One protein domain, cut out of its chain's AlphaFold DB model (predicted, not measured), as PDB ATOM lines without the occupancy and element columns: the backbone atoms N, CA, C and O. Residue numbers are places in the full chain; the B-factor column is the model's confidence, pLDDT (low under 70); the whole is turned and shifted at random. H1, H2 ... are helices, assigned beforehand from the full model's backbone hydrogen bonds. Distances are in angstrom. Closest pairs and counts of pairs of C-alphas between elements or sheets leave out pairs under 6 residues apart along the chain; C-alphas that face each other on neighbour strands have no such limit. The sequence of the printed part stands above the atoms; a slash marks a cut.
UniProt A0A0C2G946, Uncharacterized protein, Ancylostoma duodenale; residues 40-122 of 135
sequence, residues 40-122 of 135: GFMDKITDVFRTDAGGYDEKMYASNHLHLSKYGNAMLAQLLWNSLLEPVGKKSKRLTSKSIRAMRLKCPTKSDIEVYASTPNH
ATOM      1  N   GLY A  40       0.134  33.516 -13.147       82.00
ATOM      2  CA  GLY A  40      -0.648  32.284 -13.322       82.00
ATOM      3  C   GLY A  40      -2.060  32.277 -12.730       82.00
ATOM      4  O   GLY A  40      -2.583  31.214 -12.396       82.00
ATOM      5  N   PHE A  41      -2.696  33.438 -12.533       83.75
ATOM      6  CA  PHE A  41      -3.991  33.540 -11.841       83.75
ATOM      7  C   PHE A  41      -5.146  32.830 -12.578       83.75
ATOM      8  O   PHE A  41      -6.208  32.618 -11.992       83.75
ATOM      9  N   MET A  42      -4.937  32.440 -13.843       83.31
ATOM     10  CA  MET A  42      -5.900  31.702 -14.668       83.31
ATOM     11  C   MET A  42      -5.493  30.255 -14.980       83.31
ATOM     12  O   MET A  42      -6.290  29.543 -15.582       83.31
ATOM     13  N   ASP A  43      -4.327  29.771 -14.537       80.81
ATOM     14  CA  ASP A  43      -3.754  28.471 -14.959       80.81
ATOM     15  C   ASP A  43      -4.641  27.248 -14.680       80.81
ATOM     16  O   ASP A  43      -4.407  26.148 -15.182       80.81
ATOM     17  N   LYS A  44      -5.627  27.404 -13.798       77.62
ATOM     18  CA  LYS A  44      -6.550  26.348 -13.373       77.62
ATOM     19  C   LYS A  44      -8.011  26.680 -13.665       77.62
ATOM     20  O   LYS A  44      -8.896  25.972 -13.187       77.62
ATOM     21  N   ILE A  45      -8.274  27.737 -14.431       77.81
ATOM     22  CA  ILE A  45      -9.607  28.022 -14.959       77.81
ATOM     23  C   ILE A  45      -9.777  27.167 -16.215       77.81
ATOM     24  O   ILE A  45      -9.262  27.494 -17.277       77.81
ATOM     25  N   THR A  46     -10.472  26.040 -16.073       73.25
ATOM     26  CA  THR A  46     -10.657  25.046 -17.146       73.25
ATOM     27  C   THR A  46     -12.068  25.037 -17.731       73.25
ATOM     28  O   THR A  46     -12.374  24.199 -18.572       73.25
ATOM     29  N   ASP A  47     -12.953  25.914 -17.262       76.50
ATOM     30  CA  ASP A  47     -14.346  25.986 -17.703       76.50
ATOM     31  C   ASP A  47     -14.774  27.446 -17.864       76.50
ATOM     32  O   ASP A  47     -14.176  28.366 -17.296       76.50
ATOM     33  N   VAL A  48     -15.831  27.653 -18.643       84.56
ATOM     34  CA  VAL A  48     -16.454  28.962 -18.824       84.56
ATOM     35  C   VAL A  48     -17.092  29.445 -17.521       84.56
ATOM     36  O   VAL A  48     -17.560  28.658 -16.699       84.56
ATOM     37  N   PHE A  49     -17.178  30.763 -17.335       88.94
ATOM     38  CA  PHE A  49     -17.949  31.327 -16.228       88.94
ATOM     39  C   PHE A  49     -19.436  30.953 -16.317       88.94
ATOM     40  O   PHE A  49     -20.098  31.237 -17.317       88.94
ATOM     41  N   ARG A  50     -19.952  30.330 -15.249       88.88
ATOM     42  CA  ARG A  50     -21.334  29.844 -15.145       88.88
ATOM     43  C   ARG A  50     -22.136  30.558 -14.076       88.88
ATOM     44  O   ARG A  50     -21.599  30.874 -13.012       88.88
ATOM     45  N   THR A  51     -23.427  30.751 -14.316       90.19
ATOM     46  CA  THR A  51     -24.392  31.209 -13.310       90.19
ATOM     47  C   THR A  51     -24.570  30.166 -12.204       90.19
ATOM     48  O   THR A  51     -24.125  29.025 -12.322       90.19
ATOM     49  N   ASP A  52     -25.248  30.541 -11.122       88.12
ATOM     50  CA  ASP A  52     -25.534  29.617 -10.015       88.12
ATOM     51  C   ASP A  52     -26.460  28.457 -10.436       88.12
ATOM     52  O   ASP A  52     -26.449  27.404  -9.806       88.12
ATOM     53  N   ALA A  53     -27.197  28.613 -11.542       90.50
ATOM     54  CA  ALA A  53     -27.992  27.557 -12.171       90.50
ATOM     55  C   ALA A  53     -27.170  26.641 -13.107       90.50
ATOM     56  O   ALA A  53     -27.723  25.744 -13.735       90.50
ATOM     57  N   GLY A  54     -25.858  26.874 -13.250       86.50
ATOM     58  CA  GLY A  54     -24.953  26.075 -14.087       86.50
ATOM     59  C   GLY A  54     -24.942  26.443 -15.578       86.50
ATOM     60  O   GLY A  54     -24.112  25.924 -16.329       86.50
ATOM     61  N   GLY A  55     -25.816  27.356 -16.010       88.00
ATOM     62  CA  GLY A  55     -25.814  27.916 -17.364       88.00
ATOM     63  C   GLY A  55     -24.658  28.891 -17.591       88.00
ATOM     64  O   GLY A  55     -23.998  29.310 -16.644       88.00
ATOM     65  N   TYR A  56     -24.413  29.273 -18.841       86.50
ATOM     66  CA  TYR A  56     -23.412  30.289 -19.170       86.50
ATOM     67  C   TYR A  56     -23.768  31.645 -18.550       86.50
ATOM     68  O   TYR A  56     -24.927  32.055 -18.563       86.50
ATOM     69  N   ASP A  57     -22.775  32.335 -17.996       90.19
ATOM     70  CA  ASP A  57     -22.970  33.668 -17.434       90.19
ATOM     71  C   ASP A  57     -22.771  34.745 -18.505       90.19
ATOM     72  O   ASP A  57     -21.663  35.241 -18.707       90.19
ATOM     73  N   GLU A  58     -23.853  35.128 -19.184       91.06
ATOM     74  CA  GLU A  58     -23.828  36.130 -20.262       91.06
ATOM     75  C   GLU A  58     -23.266  37.485 -19.818       91.06
ATOM     76  O   GLU A  58     -22.715  38.223 -20.629       91.06
ATOM     77  N   LYS A  59     -23.320  37.814 -18.520       92.62
ATOM     78  CA  LYS A  59     -22.752  39.072 -18.020       92.62
ATOM     79  C   LYS A  59     -21.232  39.084 -18.104       92.62
ATOM     80  O   LYS A  59     -20.648  40.162 -18.192       92.62
ATOM     81  N   MET A  60     -20.579  37.924 -18.067       92.38
ATOM     82  CA  MET A  60     -19.117  37.811 -18.092       92.38
ATOM     83  C   MET A  60     -18.526  38.049 -19.487       92.38
ATOM     84  O   MET A  60     -17.337  38.346 -19.601       92.38
ATOM     85  N   TYR A  61     -19.335  37.996 -20.544       92.56
ATOM     86  CA  TYR A  61     -18.850  38.008 -21.921       92.56
ATOM     87  C   TYR A  61     -19.554  39.055 -22.780       92.56
ATOM     88  O   TYR A  61     -20.651  39.517 -22.483       92.56
ATOM     89  N   ALA A  62     -18.875  39.500 -23.830       92.00
ATOM     90  CA  ALA A  62     -19.445  40.384 -24.832       92.00
ATOM     91  C   ALA A  62     -20.523  39.646 -25.646       92.00
ATOM     92  O   ALA A  62     -20.629  38.422 -25.600       92.00
ATOM     93  N   SER A  63     -21.289  40.379 -26.458       88.75
ATOM     94  CA  SER A  63     -22.377  39.812 -27.274       88.75
ATOM     95  C   SER A  63     -21.932  38.686 -28.217       88.75
ATOM     96  O   SER A  63     -22.729  37.820 -28.565       88.75
ATOM     97  N   ASN A  64     -20.654  38.653 -28.609       86.00
ATOM     98  CA  ASN A  64     -20.082  37.589 -29.437       86.00
ATOM     99  C   ASN A  64     -19.656  36.334 -28.654       86.00
ATOM    100  O   ASN A  64     -19.188  35.388 -29.277       86.00
ATOM    101  N   HIS A  65     -19.795  36.318 -27.324       84.06
ATOM    102  CA  HIS A  65     -19.487  35.191 -26.431       84.06
ATOM    103  C   HIS A  65     -18.022  34.707 -26.441       84.06
ATOM    104  O   HIS A  65     -17.699  33.706 -25.803       84.06
ATOM    105  N   LEU A  66     -17.136  35.421 -27.141       83.19
ATOM    106  CA  LEU A  66     -15.708  35.111 -27.254       83.19
ATOM    107  C   LEU A  66     -14.867  36.058 -26.403       83.19
ATOM    108  O   LEU A  66     -13.936  35.637 -25.726       83.19
ATOM    109  N   HIS A  67     -15.206  37.348 -26.430       90.50
ATOM    110  CA  HIS A  67     -14.515  38.354 -25.634       90.50
ATOM    111  C   HIS A  67     -15.183  38.499 -24.273       90.50
ATOM    112  O   HIS A  67     -16.390  38.303 -24.135       90.50
ATOM    113  N   LEU A  68     -14.414  38.907 -23.269       92.75
ATOM    114  CA  LEU A  68     -14.975  39.312 -21.986       92.75
ATOM    115  C   LEU A  68     -15.761  40.617 -22.140       92.75
ATOM    116  O   LEU A  68     -15.375  41.513 -22.895       92.75
ATOM    117  N   SER A  69     -16.850  40.752 -21.387       95.62
ATOM    118  CA  SER A  69     -17.562  42.028 -21.281       95.62
ATOM    119  C   SER A  69     -16.744  43.032 -20.458       95.62
ATOM    120  O   SER A  69     -15.721  42.693 -19.856       95.62
ATOM    121  N   LYS A  70     -17.225  44.278 -20.344       96.38
ATOM    122  CA  LYS A  70     -16.678  45.236 -19.363       96.38
ATOM    123  C   LYS A  70     -16.715  44.669 -17.935       96.38
ATOM    124  O   LYS A  70     -15.757  44.832 -17.189       96.38
ATOM    125  N   TYR A  71     -17.797  43.972 -17.580       94.44
ATOM    126  CA  TYR A  71     -17.944  43.326 -16.276       94.44
ATOM    127  C   TYR A  71     -16.977  42.144 -16.115       94.44
ATOM    128  O   TYR A  71     -16.281  42.070 -15.108       94.44
ATOM    129  N   GLY A  72     -16.860  41.272 -17.122       93.44
ATOM    130  CA  GLY A  72     -15.929  40.139 -17.089       93.44
ATOM    131  C   GLY A  72     -14.471  40.574 -16.936       93.44
ATOM    132  O   GLY A  72     -13.761  40.041 -16.084       93.44
ATOM    133  N   ASN A  73     -14.046  41.597 -17.687       94.94
ATOM    134  CA  ASN A  73     -12.716  42.192 -17.528       94.94
ATOM    135  C   ASN A  73     -12.502  42.738 -16.109       94.94
ATOM    136  O   ASN A  73     -11.458  42.483 -15.516       94.94
ATOM    137  N   ALA A  74     -13.487  43.437 -15.533       95.31
ATOM    138  CA  ALA A  74     -13.380  43.964 -14.172       95.31
ATOM    139  C   ALA A  74     -13.223  42.850 -13.119       95.31
ATOM    140  O   ALA A  74     -12.408  42.983 -12.209       95.31
ATOM    141  N   MET A  75     -13.951  41.737 -13.255       92.94
ATOM    142  CA  MET A  75     -13.833  40.591 -12.343       92.94
ATOM    143  C   MET A  75     -12.465  39.905 -12.445       92.94
ATOM    144  O   MET A  75     -11.869  39.567 -11.422       92.94
ATOM    145  N   LEU A  76     -11.921  39.735 -13.656       91.94
ATOM    146  CA  LEU A  76     -10.579  39.165 -13.818       91.94
ATOM    147  C   LEU A  76      -9.467  40.120 -13.381       91.94
ATOM    148  O   LEU A  76      -8.473  39.666 -12.824       91.94
ATOM    149  N   ALA A  77      -9.650  41.429 -13.551       93.75
ATOM    150  CA  ALA A  77      -8.732  42.426 -13.013       93.75
ATOM    151  C   ALA A  77      -8.703  42.398 -11.475       93.75
ATOM    152  O   ALA A  77      -7.629  42.472 -10.883       93.75
ATOM    153  N   GLN A  78      -9.858  42.223 -10.820       93.19
ATOM    154  CA  GLN A  78      -9.923  42.027  -9.365       93.19
ATOM    155  C   GLN A  78      -9.207  40.750  -8.924       93.19
ATOM    156  O   GLN A  78      -8.493  40.762  -7.922       93.19
ATOM    157  N   LEU A  79      -9.372  39.661  -9.676       91.56
ATOM    158  CA  LEU A  79      -8.656  38.419  -9.419       91.56
ATOM    159  C   LEU A  79      -7.140  38.605  -9.541       91.56
ATOM    160  O   LEU A  79      -6.408  38.234  -8.623       91.56
ATOM    161  N   LEU A  80      -6.672  39.222 -10.626       91.25
ATOM    162  CA  LEU A  80      -5.259  39.538 -10.811       91.25
ATOM    163  C   LEU A  80      -4.731  40.386  -9.648       91.25
ATOM    164  O   LEU A  80      -3.749  40.005  -9.019       91.25
ATOM    165  N   TRP A  81      -5.416  41.481  -9.308       92.38
ATOM    166  CA  TRP A  81      -5.036  42.358  -8.200       92.38
ATOM    167  C   TRP A  81      -4.918  41.604  -6.878       92.38
ATOM    168  O   TRP A  81      -3.912  41.694  -6.183       92.38
ATOM    169  N   ASN A  82      -5.923  40.798  -6.543       90.69
ATOM    170  CA  ASN A  82      -5.902  40.025  -5.312       90.69
ATOM    171  C   ASN A  82      -4.793  38.965  -5.314       90.69
ATOM    172  O   ASN A  82      -4.231  38.692  -4.255       90.69
ATOM    173  N   SER A  83      -4.461  38.394  -6.475       87.75
ATOM    174  CA  SER A  83      -3.340  37.461  -6.624       87.75
ATOM    175  C   SER A  83      -1.982  38.153  -6.485       87.75
ATOM    176  O   SER A  83      -1.034  37.529  -6.003       87.75
ATOM    177  N   LEU A  84      -1.885  39.433  -6.859       86.94
ATOM    178  CA  LEU A  84      -0.717  40.291  -6.629       86.94
ATOM    179  C   LEU A  84      -0.505  40.656  -5.153       86.94
ATOM    180  O   LEU A  84       0.482  41.290  -4.829       86.94
ATOM    181  N   LEU A  85      -1.410  40.270  -4.255       87.75
ATOM    182  CA  LEU A  85      -1.246  40.444  -2.806       87.75
ATOM    183  C   LEU A  85      -1.050  39.105  -2.087       87.75
ATOM    184  O   LEU A  85      -0.894  39.057  -0.873       87.75
ATOM    185  N   GLU A  86      -1.087  37.995  -2.824       84.06
ATOM    186  CA  GLU A  86      -0.828  36.667  -2.278       84.06
ATOM    187  C   GLU A  86       0.664  36.329  -2.384       84.06
ATOM    188  O   GLU A  86       1.295  36.667  -3.393       84.06
ATOM    189  N   PRO A  87       1.229  35.607  -1.397       77.69
ATOM    190  CA  PRO A  87       2.624  35.198  -1.449       77.69
ATOM    191  C   PRO A  87       2.937  34.358  -2.690       77.69
ATOM    192  O   PRO A  87       2.139  33.510  -3.113       77.69
ATOM    193  N   VAL A  88       4.141  34.547  -3.233       73.50
ATOM    194  CA  VAL A  88       4.648  33.759  -4.363       73.50
ATOM    195  C   VAL A  88       4.605  32.258  -4.022       73.50
ATOM    196  O   VAL A  88       4.803  31.856  -2.875       73.50
ATOM    197  N   GLY A  89       4.222  31.416  -4.988       70.94
ATOM    198  CA  GLY A  89       4.008  29.969  -4.798       70.94
ATOM    199  C   GLY A  89       2.716  29.570  -4.067       70.94
ATOM    200  O   GLY A  89       2.248  28.438  -4.227       70.94
ATOM    201  N   LYS A  90       2.087  30.493  -3.326       77.56
ATOM    202  CA  LYS A  90       0.872  30.261  -2.519       77.56
ATOM    203  C   LYS A  90      -0.363  31.009  -3.031       77.56
ATOM    204  O   LYS A  90      -1.325  31.192  -2.290       77.56
ATOM    205  N   LYS A  91      -0.350  31.405  -4.304       79.25
ATOM    206  CA  LYS A  91      -1.509  32.003  -4.980       79.25
ATOM    207  C   LYS A  91      -2.715  31.061  -4.940       79.25
ATOM    208  O   LYS A  91      -2.563  29.841  -5.032       79.25
ATOM    209  N   SER A  92      -3.915  31.617  -4.854       80.88
ATOM    210  CA  SER A  92      -5.173  30.877  -4.916       80.88
ATOM    211  C   SER A  92      -5.331  30.212  -6.288       80.88
ATOM    212  O   SER A  92      -5.552  30.879  -7.292       80.88
ATOM    213  N   LYS A  93      -5.226  28.876  -6.349       68.31
ATOM    214  CA  LYS A  93      -5.217  28.119  -7.620       68.31
ATOM    215  C   LYS A  93      -6.577  27.575  -8.052       68.31
ATOM    216  O   LYS A  93      -6.655  26.955  -9.098       68.31
ATOM    217  N   ARG A  94      -7.643  27.688  -7.259       67.94
ATOM    218  CA  ARG A  94      -8.947  27.092  -7.606       67.94
ATOM    219  C   ARG A  94     -10.075  28.023  -7.214       67.94
ATOM    220  O   ARG A  94     -10.534  28.004  -6.076       67.94
ATOM    221  N   LEU A  95     -10.512  28.827  -8.172       77.81
ATOM    222  CA  LEU A  95     -11.645  29.719  -8.004       77.81
ATOM    223  C   LEU A  95     -12.783  29.269  -8.910       77.81
ATOM    224  O   LEU A  95     -12.590  28.972 -10.085       77.81
ATOM    225  N   THR A  96     -13.976  29.202  -8.334       84.62
ATOM    226  CA  THR A  96     -15.209  28.911  -9.059       84.62
ATOM    227  C   THR A  96     -15.762  30.196  -9.671       84.62
ATOM    228  O   THR A  96     -15.451  31.301  -9.215       84.62
ATOM    229  N   SER A  97     -16.651  30.083 -10.661       85.31
ATOM    230  CA  SER A  97     -17.351  31.258 -11.205       85.31
ATOM    231  C   SER A  97     -18.078  32.038 -10.105       85.31
ATOM    232  O   SER A  97     -18.056  33.267 -10.091       85.31
ATOM    233  N   LYS A  98     -18.643  31.321  -9.125       86.81
ATOM    234  CA  LYS A  98     -19.289  31.913  -7.953       86.81
ATOM    235  C   LYS A  98     -18.306  32.700  -7.084       86.81
ATOM    236  O   LYS A  98     -18.613  33.827  -6.709       86.81
ATOM    237  N   SER A  99     -17.128  32.147  -6.781       87.81
ATOM    238  CA  SER A  99     -16.141  32.862  -5.960       87.81
ATOM    239  C   SER A  99     -15.560  34.081  -6.674       87.81
ATOM    240  O   SER A  99     -15.273  35.072  -6.016       87.81
ATOM    241  N   ILE A 100     -15.421  34.034  -8.004       88.50
ATOM    242  CA  ILE A 100     -14.945  35.177  -8.798       88.50
ATOM    243  C   ILE A 100     -15.985  36.299  -8.805       88.50
ATOM    244  O   ILE A 100     -15.637  37.438  -8.521       88.50
ATOM    245  N   ARG A 101     -17.272  35.989  -9.013       88.12
ATOM    246  CA  ARG A 101     -18.353  36.991  -8.930       88.12
ATOM    247  C   ARG A 101     -18.512  37.620  -7.547       88.12
ATOM    248  O   ARG A 101     -18.912  38.774  -7.444       88.12
ATOM    249  N   ALA A 102     -18.270  36.845  -6.492       89.62
ATOM    250  CA  ALA A 102     -18.379  37.309  -5.111       89.62
ATOM    251  C   ALA A 102     -17.095  37.983  -4.600       89.62
ATOM    252  O   ALA A 102     -17.050  38.423  -3.447       89.62
ATOM    253  N   MET A 103     -16.043  38.032  -5.423       90.62
ATOM    254  CA  MET A 103     -14.751  38.566  -5.032       90.62
ATOM    255  C   MET A 103     -14.855  40.051  -4.696       90.62
ATOM    256  O   MET A 103     -15.535  40.826  -5.365       90.62
ATOM    257  N   ARG A 104     -14.151  40.458  -3.639       92.19
ATOM    258  CA  ARG A 104     -13.967  41.866  -3.291       92.19
ATOM    259  C   ARG A 104     -12.521  42.255  -3.519       92.19
ATOM    260  O   ARG A 104     -11.621  41.444  -3.295       92.19
ATOM    261  N   LEU A 105     -12.312  43.493  -3.947       92.56
ATOM    262  CA  LEU A 105     -10.978  44.059  -4.083       92.56
ATOM    263  C   LEU A 105     -10.328  44.147  -2.696       92.56
ATOM    264  O   LEU A 105     -10.911  44.724  -1.776       92.56
ATOM    265  N   LYS A 106      -9.150  43.543  -2.537       92.00
ATOM    266  CA  LYS A 106      -8.360  43.636  -1.308       92.00
ATOM    267  C   LYS A 106      -7.564  44.941  -1.299       92.00
ATOM    268  O   LYS A 106      -7.003  45.341  -2.320       92.00
ATOM    269  N   CYS A 107      -7.486  45.578  -0.134       92.75
ATOM    270  CA  CYS A 107      -6.564  46.686   0.089       92.75
ATOM    271  C   CYS A 107      -5.184  46.122   0.464       92.75
ATOM    272  O   CYS A 107      -5.130  45.256   1.339       92.75
ATOM    273  N   PRO A 108      -4.092  46.591  -0.158       90.88
ATOM    274  CA  PRO A 108      -2.747  46.139   0.175       90.88
ATOM    275  C   PRO A 108      -2.343  46.600   1.576       90.88
ATOM    276  O   PRO A 108      -2.587  47.744   1.966       90.88
ATOM    277  N   THR A 109      -1.680  45.720   2.317       88.69
ATOM    278  CA  THR A 109      -0.948  46.067   3.537       88.69
ATOM    279  C   THR A 109       0.530  46.297   3.223       88.69
ATOM    280  O   THR A 109       1.026  45.912   2.164       88.69
ATOM    281  N   LYS A 110       1.269  46.904   4.159       84.81
ATOM    282  CA  LYS A 110       2.719  47.096   4.005       84.81
ATOM    283  C   LYS A 110       3.452  45.760   3.802       84.81
ATOM    284  O   LYS A 110       4.303  45.667   2.926       84.81
ATOM    285  N   SER A 111       3.055  44.719   4.538       80.38
ATOM    286  CA  SER A 111       3.617  43.373   4.395       80.38
ATOM    287  C   SER A 111       3.325  42.734   3.037       80.38
ATOM    288  O   SER A 111       4.192  42.049   2.505       80.38
ATOM    289  N   ASP A 112       2.148  42.968   2.445       79.12
ATOM    290  CA  ASP A 112       1.817  42.401   1.124       79.12
ATOM    291  C   ASP A 112       2.745  42.957   0.033       79.12
ATOM    292  O   ASP A 112       3.175  42.234  -0.865       79.12
ATOM    293  N   ILE A 113       3.093  44.242   0.141       73.12
ATOM    294  CA  ILE A 113       3.973  44.943  -0.801       73.12
ATOM    295  C   ILE A 113       5.426  44.475  -0.642       73.12
ATOM    296  O   ILE A 113       6.118  44.238  -1.632       73.12
ATOM    297  N   GLU A 114       5.888  44.295   0.598       66.50
ATOM    298  CA  GLU A 114       7.250  43.837   0.892       66.50
ATOM    299  C   GLU A 114       7.520  42.422   0.351       66.50
ATOM    300  O   GLU A 114       8.622  42.153  -0.129       66.50
ATOM    301  N   VAL A 115       6.517  41.535   0.333       62.78
ATOM    302  CA  VAL A 115       6.627  40.185  -0.258       62.78
ATOM    303  C   VAL A 115       6.838  40.233  -1.778       62.78
ATOM    304  O   VAL A 115       7.582  39.414  -2.316       62.78
ATOM    305  N   TYR A 116       6.245  41.198  -2.485       59.00
ATOM    306  CA  TYR A 116       6.481  41.364  -3.927       59.00
ATOM    307  C   TYR A 116       7.821  42.027  -4.240       59.00
ATOM    308  O   TYR A 116       8.467  41.658  -5.215       59.00
ATOM    309  N   ALA A 117       8.258  42.972  -3.409       54.16
ATOM    310  CA  ALA A 117       9.498  43.712  -3.638       54.16
ATOM    311  C   ALA A 117      10.769  42.911  -3.294       54.16
ATOM    312  O   ALA A 117      11.826  43.161  -3.863       54.16
ATOM    313  N   SER A 118      10.688  41.950  -2.369       51.28
ATOM    314  CA  SER A 118      11.849  41.189  -1.867       51.28
ATOM    315  C   SER A 118      12.114  39.862  -2.590       51.28
ATOM    316  O   SER A 118      13.095  39.180  -2.293       51.28
ATOM    317  N   THR A 119      11.261  39.477  -3.543       52.72
ATOM    318  CA  THR A 119      11.293  38.156  -4.191       52.72
ATOM    319  C   THR A 119      12.033  38.002  -5.532       52.72
ATOM    320  O   THR A 119      11.995  36.864  -6.010       52.72
ATOM    321  N   PRO A 120      12.767  38.981  -6.128       53.38
ATOM    322  CA  PRO A 120      13.446  38.748  -7.414       53.38
ATOM    323  C   PRO A 120      14.295  37.469  -7.419       53.38
ATOM    324  O   PRO A 120      14.253  36.697  -8.364       53.38
ATOM    325  N   ASN A 121      14.960  37.163  -6.300       50.72
ATOM    326  CA  ASN A 121      15.926  36.068  -6.241       50.72
ATOM    327  C   ASN A 121      15.369  34.668  -5.920       50.72
ATOM    328  O   ASN A 121      16.133  33.711  -6.006       50.72
ATOM    329  N   HIS A 122      14.080  34.529  -5.574       52.31
ATOM    330  CA  HIS A 122      13.464  33.232  -5.212       52.31
ATOM    331  C   HIS A 122      12.078  32.995  -5.835       52.31
ATOM    332  O   HIS A 122      11.461  31.957  -5.593       52.31
TER     333      HIS A 122
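This is residues 40 to 122 of the 135 residues of an uncharacterized protein of Ancylostoma duodenale (UniProt A0A0C2G946). There is little regular structure: one longer helix, H1, runs roughly along the long axis, the tiny H2 packs on part of it, H3 sits away at one end, and long loops around residues 51 to 65 make the other end. The printed part has 83 residues with three named helices, in the order H1, H2, H3, and no named strand; the class is all helix, with only 27 residues in named elements. It is only just loose, close to compact, with a radius of gyration of the C-alphas of 14.6 A, and elongated, spanning 42 by 22 by 21 A.

H1, residues 70 to 83, touches H2, residues 97 to 101, with its residues 75 to 79 alone; the closest C-alphas, of Met 75 and Ile 100, are 6.6 A apart. H3, residues 110 to 117, is apart from H1 and H2. Every O i to N i+4 pair is within hydrogen-bond range in H1 and H2, and 3 of 4 in H3.

H1 measures 20.0 A from C-alpha 70 at (-16.678, 45.236, -19.363) to C-alpha 83, H2 6.2 A and H3 10.8 A, ending at C-alpha 117 at (9.498, 43.712, -3.638).

The C-alphas farthest apart, of Ala 53 and Asn 121, are 45.1 A apart. The printed part has no cut. The link from H1 to H2 is long, 13 residues. The pLDDT is under 70 at residues 93 to 94 and 114 to 122.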